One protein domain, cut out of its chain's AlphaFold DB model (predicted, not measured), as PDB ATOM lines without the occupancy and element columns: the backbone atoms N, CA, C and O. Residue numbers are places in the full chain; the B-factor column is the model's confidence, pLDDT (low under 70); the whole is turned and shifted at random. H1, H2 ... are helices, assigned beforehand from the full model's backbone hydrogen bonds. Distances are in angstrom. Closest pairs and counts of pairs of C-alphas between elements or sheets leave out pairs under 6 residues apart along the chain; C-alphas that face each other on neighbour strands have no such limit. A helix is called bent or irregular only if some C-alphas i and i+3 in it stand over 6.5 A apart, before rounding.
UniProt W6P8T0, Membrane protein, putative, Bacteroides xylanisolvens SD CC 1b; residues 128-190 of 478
ATOM      1  N   THR A 128       0.105 -41.100 -37.257       94.69
ATOM      2  CA  THR A 128       0.111 -39.827 -38.005       94.69
ATOM      3  C   THR A 128      -0.793 -39.839 -39.238       94.69
ATOM      4  O   THR A 128      -1.271 -38.786 -39.662       94.69
ATOM      5  N   GLU A 129      -1.113 -41.012 -39.786       92.81
ATOM      6  CA  GLU A 129      -2.069 -41.162 -40.882       92.81
ATOM      7  C   GLU A 129      -3.502 -40.757 -40.493       92.81
ATOM      8  O   GLU A 129      -4.302 -40.397 -41.362       92.81
ATOM      9  N   MET A 130      -3.827 -40.753 -39.194       95.31
ATOM     10  CA  MET A 130      -5.125 -40.294 -38.693       95.31
ATOM     11  C   MET A 130      -5.327 -38.796 -38.906       95.31
ATOM     12  O   MET A 130      -6.471 -38.350 -39.008       95.31
ATOM     13  N   LYS A 131      -4.247 -38.023 -39.061       95.94
ATOM     14  CA  LYS A 131      -4.328 -36.594 -39.357       95.94
ATOM     15  C   LYS A 131      -5.115 -36.337 -40.647       95.94
ATOM     16  O   LYS A 131      -6.094 -35.601 -40.620       95.94
ATOM     17  N   ALA A 132      -4.754 -37.017 -41.737       95.56
ATOM     18  CA  ALA A 132      -5.433 -36.879 -43.027       95.56
ATOM     19  C   ALA A 132      -6.897 -37.346 -42.970       95.56
ATOM     20  O   ALA A 132      -7.764 -36.771 -43.629       95.56
ATOM     21  N   PHE A 133      -7.182 -38.373 -42.160       94.25
ATOM     22  CA  PHE A 133      -8.548 -38.822 -41.907       94.25
ATOM     23  C   PHE A 133      -9.380 -37.708 -41.262       94.25
ATOM     24  O   PHE A 133     -10.422 -37.355 -41.806       94.25
ATOM     25  N   ILE A 134      -8.896 -37.110 -40.171       96.38
ATOM     26  CA  ILE A 134      -9.574 -36.015 -39.460       96.38
ATOM     27  C   ILE A 134      -9.744 -34.790 -40.368       96.38
ATOM     28  O   ILE A 134     -10.863 -34.299 -40.527       96.38
ATOM     29  N   ASP A 135      -8.666 -34.346 -41.020       97.38
ATOM     30  CA  ASP A 135      -8.667 -33.173 -41.903       97.38
ATOM     31  C   ASP A 135      -9.725 -33.296 -43.013       97.38
ATOM     32  O   ASP A 135     -10.362 -32.311 -43.386       97.38
ATOM     33  N   SER A 136      -9.964 -34.512 -43.520       96.19
ATOM     34  CA  SER A 136     -10.966 -34.748 -44.563       96.19
ATOM     35  C   SER A 136     -12.409 -34.489 -44.106       96.19
ATOM     36  O   SER A 136     -13.212 -34.017 -44.915       96.19
ATOM     37  N   TYR A 137     -12.738 -34.744 -42.831       95.62
ATOM     38  CA  TYR A 137     -14.058 -34.443 -42.265       95.62
ATOM     39  C   TYR A 137     -14.233 -32.946 -42.044       95.62
ATOM     40  O   TYR A 137     -15.257 -32.392 -42.436       95.62
ATOM     41  N   PHE A 138     -13.222 -32.283 -41.476       96.69
ATOM     42  CA  PHE A 138     -13.249 -30.831 -41.296       96.69
ATOM     43  C   PHE A 138     -13.349 -30.099 -42.630       96.69
ATOM     44  O   PHE A 138     -14.132 -29.162 -42.751       96.69
ATOM     45  N   LYS A 139     -12.617 -30.545 -43.657       96.69
ATOM     46  CA  LYS A 139     -12.700 -29.960 -44.999       96.69
ATOM     47  C   LYS A 139     -14.124 -30.034 -45.562       96.69
ATOM     48  O   LYS A 139     -14.676 -29.000 -45.917       96.69
ATOM     49  N   GLN A 140     -14.727 -31.226 -45.584       94.62
ATOM     50  CA  GLN A 140     -16.096 -31.416 -46.085       94.62
ATOM     51  C   GLN A 140     -17.120 -30.605 -45.282       94.62
ATOM     52  O   GLN A 140     -17.995 -29.957 -45.851       94.62
ATOM     53  N   ALA A 141     -16.992 -30.604 -43.955       95.00
ATOM     54  CA  ALA A 141     -17.889 -29.864 -43.082       95.00
ATOM     55  C   ALA A 141     -17.794 -28.343 -43.281       95.00
ATOM     56  O   ALA A 141     -18.822 -27.673 -43.325       95.00
ATOM     57  N   ASN A 142     -16.582 -27.805 -43.447       95.12
ATOM     58  CA  ASN A 142     -16.361 -26.382 -43.700       95.12
ATOM     59  C   ASN A 142     -16.869 -25.947 -45.085       95.12
ATOM     60  O   ASN A 142     -17.416 -24.855 -45.216       95.12
ATOM     61  N   GLU A 143     -16.734 -26.795 -46.109       95.06
ATOM     62  CA  GLU A 143     -17.281 -26.538 -47.449       95.06
ATOM     63  C   GLU A 143     -18.818 -26.448 -47.436       95.06
ATOM     64  O   GLU A 143     -19.382 -25.569 -48.088       95.06
ATOM     65  N   LEU A 144     -19.495 -27.308 -46.663       93.56
ATOM     66  CA  LEU A 144     -20.951 -27.255 -46.466       93.56
ATOM     67  C   LEU A 144     -21.377 -26.062 -45.597       93.56
ATOM     68  O   LEU A 144     -22.347 -25.376 -45.922       93.56
ATOM     69  N   ALA A 145     -20.614 -25.752 -44.545       93.62
ATOM     70  CA  ALA A 145     -20.867 -24.589 -43.698       93.62
ATOM     71  C   ALA A 145     -20.765 -23.276 -44.486       93.62
ATOM     72  O   ALA A 145     -21.598 -22.387 -44.309       93.62
ATOM     73  N   ALA A 146     -19.811 -23.173 -45.418       93.69
ATOM     74  CA  ALA A 146     -19.691 -22.034 -46.329       93.69
ATOM     75  C   ALA A 146     -20.896 -21.887 -47.280       93.69
ATOM     76  O   ALA A 146     -21.164 -20.790 -47.765       93.69
ATOM     77  N   GLN A 147     -21.641 -22.970 -47.524       92.62
ATOM     78  CA  GLN A 147     -22.888 -22.976 -48.299       92.62
ATOM     79  C   GLN A 147     -24.134 -22.716 -47.432       92.62
ATOM     80  O   GLN A 147     -25.247 -22.685 -47.954       92.62
ATOM     81  N   GLY A 148     -23.958 -22.499 -46.124       92.38
ATOM     82  CA  GLY A 148     -25.019 -22.156 -45.176       92.38
ATOM     83  C   GLY A 148     -25.496 -23.304 -44.280       92.38
ATOM     84  O   GLY A 148     -26.313 -23.051 -43.396       92.38
ATOM     85  N   ASP A 149     -24.990 -24.533 -44.446       90.69
ATOM     86  CA  ASP A 149     -25.349 -25.675 -43.592       90.69
ATOM     87  C   ASP A 149     -24.245 -25.995 -42.571       90.69
ATOM     88  O   ASP A 149     -23.224 -26.610 -42.878       90.69
ATOM     89  N   THR A 150     -24.467 -25.601 -41.317       93.25
ATOM     90  CA  THR A 150     -23.529 -25.820 -40.201       93.25
ATOM     91  C   THR A 150     -23.782 -27.123 -39.433       93.25
ATOM     92  O   THR A 150     -23.065 -27.425 -38.472       93.25
ATOM     93  N   THR A 151     -24.769 -27.927 -39.848       93.94
ATOM     94  CA  THR A 151     -25.174 -29.156 -39.146       93.94
ATOM     95  C   THR A 151     -24.036 -30.170 -39.113       93.94
ATOM     96  O   THR A 151     -23.699 -30.710 -38.057       93.94
ATOM     97  N   ILE A 152     -23.389 -30.390 -40.262       93.62
ATOM     98  CA  ILE A 152     -22.269 -31.330 -40.379       93.62
ATOM     99  C   ILE A 152     -21.042 -30.825 -39.618       93.62
ATOM    100  O   ILE A 152     -20.367 -31.619 -38.971       93.62
ATOM    101  N   LEU A 153     -20.784 -29.514 -39.618       94.75
ATOM    102  CA  LEU A 153     -19.692 -28.929 -38.837       94.75
ATOM    103  C   LEU A 153     -19.896 -29.122 -37.335       94.75
ATOM    104  O   LEU A 153     -18.974 -29.543 -36.641       94.75
ATOM    105  N   SER A 154     -21.120 -28.916 -36.854       95.94
ATOM    106  CA  SER A 154     -21.476 -29.159 -35.452       95.94
ATOM    107  C   SER A 154     -21.278 -30.629 -35.062       95.94
ATOM    108  O   SER A 154     -20.760 -30.914 -33.984       95.94
ATOM    109  N   LEU A 155     -21.622 -31.568 -35.953       95.56
ATOM    110  CA  LEU A 155     -21.374 -32.999 -35.750       95.56
ATOM    111  C   LEU A 155     -19.874 -33.342 -35.759       95.56
ATOM    112  O   LEU A 155     -19.409 -34.118 -34.928       95.56
ATOM    113  N   VAL A 156     -19.093 -32.763 -36.671       96.50
ATOM    114  CA  VAL A 156     -17.635 -32.961 -36.717       96.50
ATOM    115  C   VAL A 156     -16.979 -32.437 -35.438       96.50
ATOM    116  O   VAL A 156     -16.174 -33.154 -34.840       96.50
ATOM    117  N   HIS A 157     -17.382 -31.259 -34.954       96.56
ATOM    118  CA  HIS A 157     -16.922 -30.726 -33.670       96.56
ATOM    119  C   HIS A 157     -17.342 -31.611 -32.489       96.56
ATOM    120  O   HIS A 157     -16.553 -31.824 -31.569       96.56
ATOM    121  N   SER A 158     -18.547 -32.194 -32.504       96.31
ATOM    122  CA  SER A 158     -18.982 -33.089 -31.424       96.31
ATOM    123  C   SER A 158     -18.172 -34.392 -31.377       96.31
ATOM    124  O   SER A 158     -17.946 -34.928 -30.288       96.31
ATOM    125  N   ILE A 159     -17.679 -34.871 -32.526       96.25
ATOM    126  CA  ILE A 159     -16.857 -36.085 -32.642       96.25
ATOM    127  C   ILE A 159     -15.389 -35.811 -32.306       96.25
ATOM    128  O   ILE A 159     -14.811 -36.533 -31.491       96.25
ATOM    129  N   PHE A 160     -14.783 -34.782 -32.901       96.38
ATOM    130  CA  PHE A 160     -13.333 -34.565 -32.847       96.38
ATOM    131  C   PHE A 160     -12.886 -33.400 -31.952       96.38
ATOM    132  O   PHE A 160     -11.695 -33.292 -31.687       96.38
ATOM    133  N   GLY A 161     -13.811 -32.577 -31.458       95.25
ATOM    134  CA  GLY A 161     -13.510 -31.310 -30.787       95.25
ATOM    135  C   GLY A 161     -13.465 -30.144 -31.776       95.25
ATOM    136  O   GLY A 161     -13.419 -30.353 -32.985       95.25
ATOM    137  N   GLU A 162     -13.490 -28.908 -31.275       93.12
ATOM    138  CA  GLU A 162     -13.358 -27.710 -32.128       93.12
ATOM    139  C   GLU A 162     -11.972 -27.638 -32.780       93.12
ATOM    140  O   GLU A 162     -11.839 -27.311 -33.957       93.12
ATOM    141  N   ASN A 163     -10.939 -27.990 -32.014       95.00
ATOM    142  CA  ASN A 163      -9.588 -28.179 -32.510       95.00
ATOM    143  C   ASN A 163      -9.152 -29.623 -32.211       95.00
ATOM    144  O   ASN A 163      -8.821 -29.937 -31.068       95.00
ATOM    145  N   PRO A 164      -9.123 -30.509 -33.220       95.75
ATOM    146  CA  PRO A 164      -8.898 -31.937 -33.011       95.75
ATOM    147  C   PRO A 164      -7.464 -32.287 -32.598       95.75
ATOM    148  O   PRO A 164      -7.189 -33.434 -32.243       95.75
ATOM    149  N   TYR A 165      -6.552 -31.316 -32.672       97.38
ATOM    150  CA  TYR A 165      -5.150 -31.464 -32.292       97.38
ATOM    151  C   TYR A 165      -4.828 -30.784 -30.957       97.38
ATOM    152  O   TYR A 165      -3.668 -30.774 -30.542       97.38
ATOM    153  N   GLU A 166      -5.837 -30.217 -30.289       97.44
ATOM    154  CA  GLU A 166      -5.688 -29.648 -28.955       97.44
ATOM    155  C   GLU A 166      -5.448 -30.762 -27.925       97.44
ATOM    156  O   GLU A 166      -6.070 -31.826 -27.971       97.44
ATOM    157  N   LEU A 167      -4.511 -30.534 -27.006       96.94
ATOM    158  CA  LEU A 167      -4.017 -31.535 -26.070       96.94
ATOM    159  C   LEU A 167      -5.129 -32.193 -25.236       96.94
ATOM    160  O   LEU A 167      -5.144 -33.419 -25.112       96.94
ATOM    161  N   LYS A 168      -6.078 -31.422 -24.692       95.75
ATOM    162  CA  LYS A 168      -7.203 -31.959 -23.907       95.75
ATOM    163  C   LYS A 168      -8.144 -32.789 -24.770       95.75
ATOM    164  O   LYS A 168      -8.668 -33.796 -24.290       95.75
ATOM    165  N   GLU A 169      -8.352 -32.405 -26.027       96.50
ATOM    166  CA  GLU A 169      -9.170 -33.182 -26.966       96.50
ATOM    167  C   GLU A 169      -8.487 -34.509 -27.323       96.50
ATOM    168  O   GLU A 169      -9.132 -35.561 -27.320       96.50
ATOM    169  N   ILE A 170      -7.166 -34.495 -27.536       97.81
ATOM    170  CA  ILE A 170      -6.367 -35.707 -27.755       97.81
ATOM    171  C   ILE A 170      -6.432 -36.637 -26.537       97.81
ATOM    172  O   ILE A 170      -6.753 -37.817 -26.700       97.81
ATOM    173  N   ILE A 171      -6.174 -36.123 -25.330       97.44
ATOM    174  CA  ILE A 171      -6.210 -36.922 -24.096       97.44
ATOM    175  C   ILE A 171      -7.588 -37.564 -23.927       97.44
ATOM    176  O   ILE A 171      -7.704 -38.785 -23.842       97.44
ATOM    177  N   ASN A 172      -8.655 -36.765 -23.941       96.56
ATOM    178  CA  ASN A 172      -9.982 -37.281 -23.630       96.56
ATOM    179  C   ASN A 172     -10.509 -38.220 -24.716       96.56
ATOM    180  O   ASN A 172     -11.003 -39.300 -24.403       96.56
ATOM    181  N   ARG A 173     -10.412 -37.843 -25.994       97.06
ATOM    182  CA  ARG A 173     -11.073 -38.592 -27.074       97.06
ATOM    183  C   ARG A 173     -10.241 -39.756 -27.579       97.06
ATOM    184  O   ARG A 173     -10.798 -40.819 -27.835       97.06
ATOM    185  N   TRP A 174      -8.936 -39.559 -27.729       97.50
ATOM    186  CA  TRP A 174      -8.070 -40.498 -28.437       97.50
ATOM    187  C   TRP A 174      -7.238 -41.365 -27.489       97.50
ATOM    188  O   TRP A 174      -7.147 -42.573 -27.702       97.50
ATOM    189  N   MET A 175      -6.692 -40.787 -26.413       97.06
ATOM    190  CA  MET A 175      -5.927 -41.554 -25.422       97.06
ATOM    191  C   MET A 175      -6.841 -42.299 -24.444       97.06
ATOM    192  O   MET A 175      -6.621 -43.471 -24.182       97.06
ATOM    193  N   LEU A 176      -7.886 -41.650 -23.923       95.75
ATOM    194  CA  LEU A 176      -8.790 -42.260 -22.937       95.75
ATOM    195  C   LEU A 176     -10.077 -42.824 -23.551       95.75
ATOM    196  O   LEU A 176     -10.825 -43.540 -22.888       95.75
ATOM    197  N   GLY A 177     -10.375 -42.504 -24.813       94.81
ATOM    198  CA  GLY A 177     -11.589 -42.986 -25.468       94.81
ATOM    199  C   GLY A 177     -12.884 -42.479 -24.825       94.81
ATOM    200  O   GLY A 177     -13.909 -43.155 -24.891       94.81
ATOM    201  N   LYS A 178     -12.889 -41.295 -24.210       94.31
ATOM    202  CA  LYS A 178     -14.060 -40.666 -23.571       94.31
ATOM    203  C   LYS A 178     -14.977 -39.960 -24.587       94.31
ATOM    204  O   LYS A 178     -15.489 -38.878 -24.326       94.31
ATOM    205  N   ASN A 179     -15.187 -40.559 -25.764       96.38
ATOM    206  CA  ASN A 179     -16.166 -40.090 -26.750       96.38
ATOM    207  C   ASN A 179     -16.790 -41.259 -27.530       96.38
ATOM    208  O   ASN A 179     -16.124 -41.929 -28.322       96.38
ATOM    209  N   ASP A 180     -18.085 -41.502 -27.320       96.44
ATOM    210  CA  ASP A 180     -18.774 -42.639 -27.936       96.44
ATOM    211  C   ASP A 180     -19.083 -42.428 -29.421       96.44
ATOM    212  O   ASP A 180     -19.048 -43.391 -30.186       96.44
ATOM    213  N   GLN A 181     -19.287 -41.181 -29.864       96.12
ATOM    214  CA  GLN A 181     -19.496 -40.878 -31.283       96.12
ATOM    215  C   GLN A 181     -18.236 -41.171 -32.110       96.12
ATOM    216  O   GLN A 181     -18.333 -41.724 -33.203       96.12
ATOM    217  N   LEU A 182     -17.049 -40.873 -31.572       96.69
ATOM    218  CA  LEU A 182     -15.768 -41.227 -32.175       96.69
ATOM    219  C   LEU A 182     -15.617 -42.747 -32.261       96.69
ATOM    220  O   LEU A 182     -15.304 -43.262 -33.331       96.69
ATOM    221  N   LYS A 183     -15.897 -43.486 -31.179       95.69
ATOM    222  CA  LYS A 183     -15.866 -44.961 -31.213       95.69
ATOM    223  C   LYS A 183     -16.811 -45.525 -32.271       95.69
ATOM    224  O   LYS A 183     -16.454 -46.467 -32.976       95.69
ATOM    225  N   GLU A 184     -18.019 -44.978 -32.370       95.19
ATOM    226  CA  GLU A 184     -19.011 -45.418 -33.345       95.19
ATOM    227  C   GLU A 184     -18.575 -45.099 -34.781       95.19
ATOM    228  O   GLU A 184     -18.697 -45.952 -35.662       95.19
ATOM    229  N   LEU A 185     -17.996 -43.914 -35.007       94.50
ATOM    230  CA  LEU A 185     -17.412 -43.535 -36.291       94.50
ATOM    231  C   LEU A 185     -16.298 -44.504 -36.691       94.50
ATOM    232  O   LEU A 185     -16.342 -45.054 -37.788       94.50
ATOM    233  N   LEU A 186     -15.334 -44.758 -35.801       94.25
ATOM    234  CA  LEU A 186     -14.211 -45.655 -36.078       94.25
ATOM    235  C   LEU A 186     -14.700 -47.064 -36.449       94.25
ATOM    236  O   LEU A 186     -14.258 -47.600 -37.464       94.25
ATOM    237  N   LYS A 187     -15.703 -47.605 -35.741       92.62
ATOM    238  CA  LYS A 187     -16.349 -48.887 -36.094       92.62
ATOM    239  C   LYS A 187     -16.983 -48.871 -37.490       92.62
ATOM    240  O   LYS A 187     -16.832 -49.831 -38.241       92.62
ATOM    241  N   LYS A 188     -17.679 -47.787 -37.855       92.38
ATOM    242  CA  LYS A 188     -18.359 -47.648 -39.158       92.38
ATOM    243  C   LYS A 188     -17.396 -47.514 -40.336       92.38
ATOM    244  O   LYS A 188     -17.773 -47.850 -41.453       92.38
ATOM    245  N   THR A 189     -16.162 -47.055 -40.110       87.31
ATOM    246  CA  THR A 189     -15.177 -46.913 -41.196       87.31
ATOM    247  C   THR A 189     -14.738 -48.247 -41.800       87.31
ATOM    248  O   THR A 189     -14.175 -48.249 -42.893       87.31
ATOM    249  N   GLY A 190     -14.939 -49.368 -41.093       82.00
ATOM    250  CA  GLY A 190     -14.446 -50.687 -41.502       82.00
ATOM    251  C   GLY A 190     -12.917 -50.817 -41.492       82.00
ATOM    252  O   GLY A 190     -12.395 -51.851 -41.901       82.00
TER     253      GLY A 190
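Overview. This is residues 128 to 190 of the 478 residues of the protein "Membrane protein, putative" of Bacteroides xylanisolvens SD CC 1b (UniProt W6P8T0). Two helices, H1 and H2, lie side by side as a helical hairpin, and two shorter helices, H3 and H4, stand crosswise to H2 near the end of it where Phe 160 lies. H4 makes a corner with that end of H2, while H3 is near both H2 and H4 without clearly touching either. The printed part has 63 residues with four named helices, H1, H2, H3 and H4 in that order, and no named strand; its class is all helix. The whole is compact, with a radius of gyration of the C-alphas of 11.7 A, and the C-alphas span 35 by 26 by 21 A.

Along the chain. Find C-alpha 130 at (-5.125, -40.294, -38.693); from there H1, the longest helix, runs over residues 130 to 146, 24.6 A from first to last C-alpha. After a tight link of 4 residues, look for C-alpha 151 at (-25.174, -29.156, -39.146), where H2 begins; it holds residues 151 to 160 and is 14.5 A long. A short link of 6 residues brings you to H3, residues 167 to 175, 10.2 A long. H3 is neither bent nor irregular, but only just: C-alphas 172 and 175 are 6.2 A apart. A tight link of 4 residues follows, and H4, residues 180 to 188, runs 12.3 A to C-alpha 188 at (-18.359, -47.648, -39.158).

Arrangement. Begin with H1 and H2, a helical hairpin: they touch, and their closest C-alphas, those of Ala 141 and Leu 153, are 4.7 A apart. They run opposite ways at a shallow tilt of 23 degrees. Now look at Ile 159 in H2 and Leu 182 in H4, whose C-alphas are the closest of these two helices at 5.3 A; H2 and H4 touch only at their ends and are about perpendicular, at 82 degrees. H2 and H3 are close but not clearly touching, with the closest C-alphas, Phe 160 and Glu 169, 7.3 A apart, and they are about perpendicular at 80 degrees. H3 and H4 are also close but not clearly touching; the C-alphas of Arg 173 and Leu 182 come closest at 7.4 A. These two run the same way at a steep tilt of 51 degrees. H1 is apart from H3 and from H4. In the backbones of H2, H3 and H4 every O i to N i+4 pair is within hydrogen-bond range; in H1, 12 of 13 are.

Size, cuts and confidence. The two C-alphas farthest apart are those of Gln 147 and Leu 176, at 34.8 A. From Thr 128 to Gly 190, the first and last printed C-alphas, you will find 18.5 A. The printed part has no cut, and no link between its helices is long. The mean pLDDT of the printed part is 95.0, and no printed residue is under 70.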